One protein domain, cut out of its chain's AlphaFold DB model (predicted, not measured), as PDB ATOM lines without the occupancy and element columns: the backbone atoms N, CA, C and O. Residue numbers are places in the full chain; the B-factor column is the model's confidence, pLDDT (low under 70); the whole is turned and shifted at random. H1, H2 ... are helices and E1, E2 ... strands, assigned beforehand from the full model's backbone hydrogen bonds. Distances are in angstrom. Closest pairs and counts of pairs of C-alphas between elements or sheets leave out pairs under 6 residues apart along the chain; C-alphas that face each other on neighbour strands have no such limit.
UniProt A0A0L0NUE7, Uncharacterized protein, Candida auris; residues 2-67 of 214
ATOM      1  N   VAL A   2      49.363 -11.003  22.030       43.75
ATOM      2  CA  VAL A   2      48.308 -10.679  22.999       43.75
ATOM      3  C   VAL A   2      48.613 -11.525  24.224       43.75
ATOM      4  O   VAL A   2      48.624 -12.746  24.106       43.75
ATOM      5  N   SER A   3      48.945 -10.882  25.342       49.06
ATOM      6  CA  SER A   3      49.105 -11.574  26.619       49.06
ATOM      7  C   SER A   3      47.825 -12.369  26.880       49.06
ATOM      8  O   SER A   3      46.725 -11.810  26.794       49.06
ATOM      9  N   GLU A   4      47.939 -13.683  27.088       56.75
ATOM     10  CA  GLU A   4      46.801 -14.487  27.526       56.75
ATOM     11  C   GLU A   4      46.201 -13.841  28.776       56.75
ATOM     12  O   GLU A   4      46.925 -13.339  29.636       56.75
ATOM     13  N   LYS A   5      44.865 -13.811  28.869       64.00
ATOM     14  CA  LYS A   5      44.175 -13.278  30.048       64.00
ATOM     15  C   LYS A   5      44.601 -14.091  31.269       64.00
ATOM     16  O   LYS A   5      44.045 -15.158  31.524       64.00
ATOM     17  N   LYS A   6      45.566 -13.586  32.030       79.50
ATOM     18  CA  LYS A   6      46.057 -14.255  33.228       79.50
ATOM     19  C   LYS A   6      45.165 -13.868  34.396       79.50
ATOM     20  O   LYS A   6      45.208 -12.742  34.889       79.50
ATOM     21  N   VAL A   7      44.311 -14.798  34.806       86.31
ATOM     22  CA  VAL A   7      43.467 -14.614  35.987       86.31
ATOM     23  C   VAL A   7      44.357 -14.727  37.223       86.31
ATOM     24  O   VAL A   7      44.937 -15.779  37.480       86.31
ATOM     25  N   ALA A   8      44.489 -13.627  37.960       86.56
ATOM     26  CA  ALA A   8      45.292 -13.540  39.176       86.56
ATOM     27  C   ALA A   8      44.500 -13.940  40.428       86.56
ATOM     28  O   ALA A   8      45.081 -14.354  41.426       86.56
ATOM     29  N   GLY A   9      43.172 -13.828  40.383       88.69
ATOM     30  CA  GLY A   9      42.305 -14.127  41.517       88.69
ATOM     31  C   GLY A   9      40.832 -13.907  41.200       88.69
ATOM     32  O   GLY A   9      40.470 -13.623  40.058       88.69
ATOM     33  N   HIS A  10      39.984 -14.051  42.219       93.00
ATOM     34  CA  HIS A  10      38.543 -13.846  42.101       93.00
ATOM     35  C   HIS A  10      37.975 -13.165  43.347       93.00
ATOM     36  O   HIS A  10      38.375 -13.489  44.464       93.00
ATOM     37  N   ILE A  11      36.984 -12.295  43.157       92.44
ATOM     38  CA  ILE A  11      36.106 -11.805  44.224       92.44
ATOM     39  C   ILE A  11      34.850 -12.673  44.201       92.44
ATOM     40  O   ILE A  11      34.191 -12.776  43.167       92.44
ATOM     41  N   SER A  12      34.536 -13.324  45.320       93.19
ATOM     42  CA  SER A  12      33.327 -14.147  45.442       93.19
ATOM     43  C   SER A  12      32.232 -13.359  46.152       93.19
ATOM     44  O   SER A  12      32.445 -12.860  47.256       93.19
ATOM     45  N   VAL A  13      31.063 -13.267  45.528       92.44
ATOM     46  CA  VAL A  13      29.853 -12.672  46.100       92.44
ATOM     47  C   VAL A  13      28.857 -13.794  46.324       92.44
ATOM     48  O   VAL A  13      28.559 -14.531  45.390       92.44
ATOM     49  N   SER A  14      28.370 -13.930  47.556       91.31
ATOM     50  CA  SER A  14      27.356 -14.924  47.911       91.31
ATOM     51  C   SER A  14      26.266 -14.326  48.792       91.31
ATOM     52  O   SER A  14      26.511 -13.369  49.537       91.31
ATOM     53  N   TYR A  15      25.063 -14.894  48.701       88.44
ATOM     54  CA  TYR A  15      23.881 -14.459  49.451       88.44
ATOM     55  C   TYR A  15      23.391 -15.568  50.397       88.44
ATOM     56  O   TYR A  15      22.337 -16.161  50.159       88.44
ATOM     57  N   PRO A  16      24.111 -15.845  51.503       83.94
ATOM     58  CA  PRO A  16      23.819 -16.990  52.372       83.94
ATOM     59  C   PRO A  16      22.406 -16.955  52.973       83.94
ATOM     60  O   PRO A  16      21.798 -18.001  53.166       83.94
ATOM     61  N   GLN A  17      21.837 -15.761  53.178       79.56
ATOM     62  CA  GLN A  17      20.480 -15.591  53.718       79.56
ATOM     63  C   GLN A  17      19.385 -16.208  52.831       79.56
ATOM     64  O   GLN A  17      18.316 -16.543  53.328       79.56
ATOM     65  N   LEU A  18      19.630 -16.375  51.525       75.50
ATOM     66  CA  LEU A  18      18.672 -17.017  50.617       75.50
ATOM     67  C   LEU A  18      18.623 -18.537  50.796       75.50
ATOM     68  O   LEU A  18      17.643 -19.165  50.402       75.50
ATOM     69  N   HIS A  19      19.660 -19.132  51.388       67.06
ATOM     70  CA  HIS A  19      19.702 -20.561  51.698       67.06
ATOM     71  C   HIS A  19      19.038 -20.890  53.041       67.06
ATOM     72  O   HIS A  19      18.595 -22.017  53.237       67.06
ATOM     73  N   GLU A  20      18.907 -19.908  53.934       64.75
ATOM     74  CA  GLU A  20      18.248 -20.048  55.243       64.75
ATOM     75  C   GLU A  20      16.713 -19.919  55.164       64.75
ATOM     76  O   GLU A  20      16.019 -20.244  56.121       64.75
ATOM     77  N   MET A  21      16.164 -19.476  54.025       58.62
ATOM     78  CA  MET A  21      14.721 -19.280  53.812       58.62
ATOM     79  C   MET A  21      13.933 -20.563  53.495       58.62
ATOM     80  O   MET A  21      12.745 -20.471  53.193       58.62
ATOM     81  N   VAL A  22      14.552 -21.747  53.536       57.19
ATOM     82  CA  VAL A  22      13.843 -23.019  53.324       57.19
ATOM     83  C   VAL A  22      12.994 -23.317  54.570       57.19
ATOM     84  O   VAL A  22      13.571 -23.597  55.622       57.19
ATOM     85  N   PRO A  23      11.649 -23.251  54.505       54.62
ATOM     86  CA  PRO A  23      10.816 -23.425  55.688       54.62
ATOM     87  C   PRO A  23      10.834 -24.886  56.141       54.62
ATOM     88  O   PRO A  23      10.575 -25.796  55.352       54.62
ATOM     89  N   SER A  24      11.101 -25.108  57.426       57.41
ATOM     90  CA  SER A  24      10.737 -26.343  58.109       57.41
ATOM     91  C   SER A  24       9.255 -26.283  58.495       57.41
ATOM     92  O   SER A  24       8.850 -25.361  59.196       57.41
ATOM     93  N   GLU A  25       8.507 -27.310  58.086       57.75
ATOM     94  CA  GLU A  25       7.287 -27.807  58.747       57.75
ATOM     95  C   GLU A  25       5.998 -26.961  58.647       57.75
ATOM     96  O   GLU A  25       5.599 -26.293  59.588       57.75
ATOM     97  N   GLU A  26       5.286 -27.091  57.521       53.97
ATOM     98  CA  GLU A  26       3.867 -27.507  57.449       53.97
ATOM     99  C   GLU A  26       3.534 -27.822  55.974       53.97
ATOM    100  O   GLU A  26       3.831 -27.040  55.070       53.97
ATOM    101  N   TYR A  27       3.015 -29.022  55.696       56.09
ATOM    102  CA  TYR A  27       2.740 -29.495  54.330       56.09
ATOM    103  C   TYR A  27       1.414 -28.922  53.808       56.09
ATOM    104  O   TYR A  27       0.380 -29.581  53.859       56.09
ATOM    105  N   ASP A  28       1.467 -27.694  53.296       69.44
ATOM    106  CA  ASP A  28       0.460 -27.124  52.397       69.44
ATOM    107  C   ASP A  28       1.065 -27.041  50.984       69.44
ATOM    108  O   ASP A  28       2.012 -26.287  50.742       69.44
ATOM    109  N   GLU A  29       0.568 -27.878  50.068       65.75
ATOM    110  CA  GLU A  29       1.093 -28.026  48.702       65.75
ATOM    111  C   GLU A  29       1.064 -26.703  47.919       65.75
ATOM    112  O   GLU A  29       2.014 -26.395  47.189       65.75
ATOM    113  N   ASP A  30       0.032 -25.880  48.122       66.56
ATOM    114  CA  ASP A  30      -0.102 -24.593  47.439       66.56
ATOM    115  C   ASP A  30       0.909 -23.581  47.998       66.56
ATOM    116  O   ASP A  30       1.617 -22.906  47.240       66.56
ATOM    117  N   ALA A  31       1.065 -23.517  49.324       67.50
ATOM    118  CA  ALA A  31       2.060 -22.660  49.970       67.50
ATOM    119  C   ALA A  31       3.499 -23.042  49.571       67.50
ATOM    120  O   ALA A  31       4.340 -22.165  49.333       67.50
ATOM    121  N   GLN A  32       3.778 -24.342  49.426       69.38
ATOM    122  CA  GLN A  32       5.070 -24.838  48.950       69.38
ATOM    123  C   GLN A  32       5.345 -24.403  47.512       69.38
ATOM    124  O   GLN A  32       6.429 -23.877  47.242       69.38
ATOM    125  N   LEU A  33       4.370 -24.527  46.607       72.38
ATOM    126  CA  LEU A  33       4.526 -24.091  45.220       72.38
ATOM    127  C   LEU A  33       4.835 -22.589  45.130       72.38
ATOM    128  O   LEU A  33       5.792 -22.194  44.459       72.38
ATOM    129  N   TYR A  34       4.091 -21.744  45.851       72.19
ATOM    130  CA  TYR A  34       4.346 -20.298  45.868       72.19
ATOM    131  C   TYR A  34       5.709 -19.944  46.478       72.19
ATOM    132  O   TYR A  34       6.405 -19.062  45.965       72.19
ATOM    133  N   SER A  35       6.123 -20.631  47.547       77.19
ATOM    134  CA  SER A  35       7.431 -20.408  48.172       77.19
ATOM    135  C   SER A  35       8.589 -20.795  47.244       77.19
ATOM    136  O   SER A  35       9.543 -20.027  47.111       77.19
ATOM    137  N   ALA A  36       8.472 -21.915  46.524       77.88
ATOM    138  CA  ALA A  36       9.476 -22.388  45.578       77.88
ATOM    139  C   ALA A  36       9.633 -21.429  44.389       77.88
ATOM    140  O   ALA A  36      10.756 -21.071  44.032       77.88
ATOM    141  N   VAL A  37       8.520 -20.940  43.827       80.88
ATOM    142  CA  VAL A  37       8.534 -19.956  42.728       80.88
ATOM    143  C   VAL A  37       9.170 -18.635  43.174       80.88
ATOM    144  O   VAL A  37       9.975 -18.051  42.443       80.88
ATOM    145  N   ASN A  38       8.864 -18.169  44.388       81.94
ATOM    146  CA  ASN A  38       9.470 -16.956  44.941       81.94
ATOM    147  C   ASN A  38      10.971 -17.128  45.205       81.94
ATOM    148  O   ASN A  38      11.755 -16.233  44.886       81.94
ATOM    149  N   LEU A  39      11.384 -18.273  45.747       80.81
ATOM    150  CA  LEU A  39      12.786 -18.573  46.026       80.81
ATOM    151  C   LEU A  39      13.592 -18.687  44.724       80.81
ATOM    152  O   LEU A  39      14.673 -18.109  44.626       80.81
ATOM    153  N   GLU A  40      13.037 -19.316  43.686       80.31
ATOM    154  CA  GLU A  40      13.649 -19.360  42.355       80.31
ATOM    155  C   GLU A  40      13.783 -17.952  41.744       80.31
ATOM    156  O   GLU A  40      14.836 -17.590  41.211       80.31
ATOM    157  N   ALA A  41      12.747 -17.115  41.857       81.50
ATOM    158  CA  ALA A  41      12.805 -15.728  41.399       81.50
ATOM    159  C   ALA A  41      13.876 -14.916  42.150       81.50
ATOM    160  O   ALA A  41      14.592 -14.121  41.532       81.50
ATOM    161  N   LEU A  42      14.028 -15.129  43.462       82.56
ATOM    162  CA  LEU A  42      15.063 -14.493  44.279       82.56
ATOM    163  C   LEU A  42      16.466 -14.975  43.899       82.56
ATOM    164  O   LEU A  42      17.340 -14.137  43.687       82.56
ATOM    165  N   GLN A  43      16.677 -16.279  43.721       81.38
ATOM    166  CA  GLN A  43      17.960 -16.839  43.279       81.38
ATOM    167  C   GLN A  43      18.361 -16.343  41.887       81.38
ATOM    168  O   GLN A  43      19.533 -16.082  41.625       81.38
ATOM    169  N   ARG A  44      17.395 -16.147  40.979       80.25
ATOM    170  CA  ARG A  44      17.662 -15.549  39.661       80.25
ATOM    171  C   ARG A  44      18.084 -14.081  39.756       80.25
ATOM    172  O   ARG A  44      18.853 -13.633  38.907       80.25
ATOM    173  N   ARG A  45      17.581 -13.335  40.744       81.25
ATOM    174  CA  ARG A  45      17.902 -11.911  40.963       81.25
ATOM    175  C   ARG A  45      19.201 -11.704  41.740       81.25
ATOM    176  O   ARG A  45      19.926 -10.752  41.465       81.25
ATOM    177  N   PHE A  46      19.489 -12.581  42.692       83.94
ATOM    178  CA  PHE A  46      20.634 -12.511  43.594       83.94
ATOM    179  C   PHE A  46      21.489 -13.758  43.407       83.94
ATOM    180  O   PHE A  46      21.474 -14.683  44.217       83.94
ATOM    181  N   LYS A  47      22.196 -13.790  42.280       84.00
ATOM    182  CA  LYS A  47      23.080 -14.896  41.936       84.00
ATOM    183  C   LYS A  47      24.403 -14.759  42.665       84.00
ATOM    184  O   LYS A  47      24.938 -13.655  42.785       84.00
ATOM    185  N   ASP A  48      24.935 -15.893  43.090       88.00
ATOM    186  CA  ASP A  48      26.323 -15.974  43.507       88.00
ATOM    187  C   ASP A  48      27.219 -15.707  42.295       88.00
ATOM    188  O   ASP A  48      27.047 -16.301  41.228       88.00
ATOM    189  N   GLU A  49      28.174 -14.800  42.459       90.62
ATOM    190  CA  GLU A  49      29.024 -14.320  41.374       90.62
ATOM    191  C   GLU A  49      30.496 -14.507  41.729       90.62
ATOM    192  O   GLU A  49      30.935 -14.265  42.859       90.62
ATOM    193  N   ARG A  50      31.286 -14.916  40.734       92.44
ATOM    194  CA  ARG A  50      32.746 -14.993  40.827       92.44
ATOM    195  C   ARG A  50      33.358 -14.022  39.838       92.44
ATOM    196  O   ARG A  50      33.488 -14.325  38.657       92.44
ATOM    197  N   ILE A  51      33.754 -12.861  40.342       93.25
ATOM    198  CA  ILE A  51      34.324 -11.789  39.533       93.25
ATOM    199  C   ILE A  51      35.820 -12.067  39.345       93.25
ATOM    200  O   ILE A  51      36.555 -12.043  40.336       93.25
ATOM    201  N   PRO A  52      36.303 -12.327  38.118       92.38
ATOM    202  CA  PRO A  52      37.721 -12.551  37.872       92.38
ATOM    203  C   PRO A  52      38.521 -11.247  37.969       92.38
ATOM    204  O   PRO A  52      38.097 -10.191  37.496       92.38
ATOM    205  N   ILE A  53      39.717 -11.351  38.541       91.25
ATOM    206  CA  ILE A  53      40.730 -10.296  38.565       91.25
ATOM    207  C   ILE A  53      41.797 -10.678  37.546       91.25
ATOM    208  O   ILE A  53      42.440 -11.724  37.671       91.25
ATOM    209  N   PHE A  54      41.989  -9.843  36.531       89.44
ATOM    210  CA  PHE A  54      42.977 -10.067  35.481       89.44
ATOM    211  C   PHE A  54      44.257  -9.300  35.800       89.44
ATOM    212  O   PHE A  54      44.197  -8.100  36.053       89.44
ATOM    213  N   ALA A  55      45.411  -9.965  35.765       87.44
ATOM    214  CA  ALA A  55      46.696  -9.273  35.779       87.44
ATOM    215  C   ALA A  55      47.003  -8.720  34.382       87.44
ATOM    216  O   ALA A  55      46.804  -9.410  33.379       87.44
ATOM    217  N   LEU A  56      47.474  -7.474  34.321       82.50
ATOM    218  CA  LEU A  56      47.868  -6.821  33.069       82.50
ATOM    219  C   LEU A  56      49.255  -7.273  32.598       82.50
ATOM    220  O   LEU A  56      49.501  -7.371  31.397       82.50
ATOM    221  N   ASP A  57      50.137  -7.602  33.539       76.75
ATOM    222  CA  ASP A  57      51.474  -8.120  33.278       76.75
ATOM    223  C   ASP A  57      51.819  -9.300  34.203       76.75
ATOM    224  O   ASP A  57      51.112  -9.608  35.166       76.75
ATOM    225  N   GLU A  58      52.904 -10.009  33.891       70.62
ATOM    226  CA  GLU A  58      53.369 -11.138  34.707       70.62
ATOM    227  C   GLU A  58      53.975 -10.700  36.044       70.62
ATOM    228  O   GLU A  58      54.056 -11.505  36.971       70.62
ATOM    229  N   THR A  59      54.377  -9.434  36.138       69.12
ATOM    230  CA  THR A  59      55.000  -8.818  37.312       69.12
ATOM    231  C   THR A  59      53.991  -8.368  38.371       69.12
ATOM    232  O   THR A  59      54.394  -8.070  39.492       69.12
ATOM    233  N   GLY A  60      52.693  -8.353  38.054       67.75
ATOM    234  CA  GLY A  60      51.625  -7.942  38.964       67.75
ATOM    235  C   GLY A  60      51.528  -6.429  39.182       67.75
ATOM    236  O   GLY A  60      50.980  -6.011  40.199       67.75
ATOM    237  N   ASN A  61      52.032  -5.597  38.263       76.12
ATOM    238  CA  ASN A  61      52.029  -4.134  38.432       76.12
ATOM    239  C   ASN A  61      50.681  -3.483  38.095       76.12
ATOM    240  O   ASN A  61      50.516  -2.275  38.266       76.12
ATOM    241  N   GLY A  62      49.708  -4.257  37.612       83.75
ATOM    242  CA  GLY A  62      48.386  -3.749  37.282       83.75
ATOM    243  C   GLY A  62      47.334  -4.845  37.245       83.75
ATOM    244  O   GLY A  62      47.591  -5.968  36.803       83.75
ATOM    245  N   PHE A  63      46.128  -4.489  37.681       88.06
ATOM    246  CA  PHE A  63      44.967  -5.369  37.684       88.06
ATOM    247  C   PHE A  63      43.809  -4.719  36.934       88.06
ATOM    248  O   PHE A  63      43.579  -3.516  37.042       88.06
ATOM    249  N   ALA A  64      43.051  -5.534  36.209       90.12
ATOM    250  CA  ALA A  64      41.783  -5.154  35.613       90.12
ATOM    251  C   ALA A  64      40.664  -6.012  36.200       90.12
ATOM    252  O   ALA A  64      40.774  -7.238  36.285       90.12
ATOM    253  N   VAL A  65      39.571  -5.359  36.581       92.06
ATOM    254  CA  VAL A  65      38.382  -6.007  37.134       92.06
ATOM    255  C   VAL A  65      37.174  -5.504  36.357       92.06
ATOM    256  O   VAL A  65      36.964  -4.299  36.244       92.06
ATOM    257  N   VAL A  66      36.388  -6.433  35.816       90.88
ATOM    258  CA  VAL A  66      35.102  -6.126  35.181       90.88
ATOM    259  C   VAL A  66      34.020  -6.615  36.123       90.88
ATOM    260  O   VAL A  66      33.852  -7.819  36.301       90.88
ATOM    261  N   VAL A  67      33.329  -5.678  36.762       91.12
ATOM    262  CA  VAL A  67      32.323  -5.989  37.777       91.12
ATOM    263  C   VAL A  67      30.946  -6.043  37.111       91.12
ATOM    264  O   VAL A  67      30.586  -5.082  36.430       91.12
TER     265      VAL A  67
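This is residues 2 to 67 of the 214 residues of an uncharacterized protein of Candida auris (UniProt A0A0L0NUE7). The domain is a long, thin rod with a small three-stranded sheet, E1, E2 and E3, at one end and a single helix, H1, at the other. E1 leads out of the sheet into a long unnamed stretch, residues 14 to 28, which reaches the far end; there the backbone folds back, and H1 returns toward the sheet and leads into E2, while residues 24 to 31 stick out as the free tip. The printed part has 66 residues, with one named helix and three named strands in the order E1, H1, E2, E3; the sheet has the order E1, E2, E3 and is antiparallel throughout. The class is mixed, helices and strands. The whole is extended, with a radius of gyration of the C-alphas of 19.5 A and spans of 59 by 19 by 14 A.

E1 is residues 6 to 13 and measures 20.8 A from first to last C-alpha; it begins with C-alpha 6 at (46.057, -14.255, 33.228). H1 is residues 29 to 45, 24.5 A long, and begins with C-alpha 29 at (1.093, -28.026, 48.702). E2 is residues 49 to 55, 19.2 A long. E3, residues 63 to 65, is 6.6 A long and ends with C-alpha 65 at (38.382, -6.007, 37.134).

In the sheet E1 and E3 are the edge strands and E2 is the inner strand. E1 and E2 are antiparallel, with 152 degrees between their directions. The C-alphas of His 10 and Pro 52 face each other at 4.5 A. Across this pair N 11 and O 51 are 2.9 A apart and N 53 and O 9 are 2.8 A apart, both within hydrogen-bond range. E2 and E3 form a hairpin, antiparallel at 154 degrees. The C-alphas of Ala 55 and Phe 63 face each other at 4.7 A, and N 64 and O 54 are within hydrogen-bond range at 2.8 A. H1 is not on the sheet, with 0 pairs of C-alphas within 10 A, and it is apart from E3. In H1 every O i to N i+4 pair is within hydrogen-bond range.

The two C-alphas farthest apart, those of Asp 28 and Thr 59, are 59.5 A from each other. The printed part, residues 2 to 67, has no cut. The link from E1 to H1 is long, with 15 residues; that from H1 to E2 is tight, with 3 residues, and that from E2 to E3 is short, with 7. Residues 24 to 31, of which 29 to 31 belong to H1, stand free. The mean pLDDT of the printed part is 77.5, and it is under 70 at residues 2 to 5, 19 to 32 and 59 to 60.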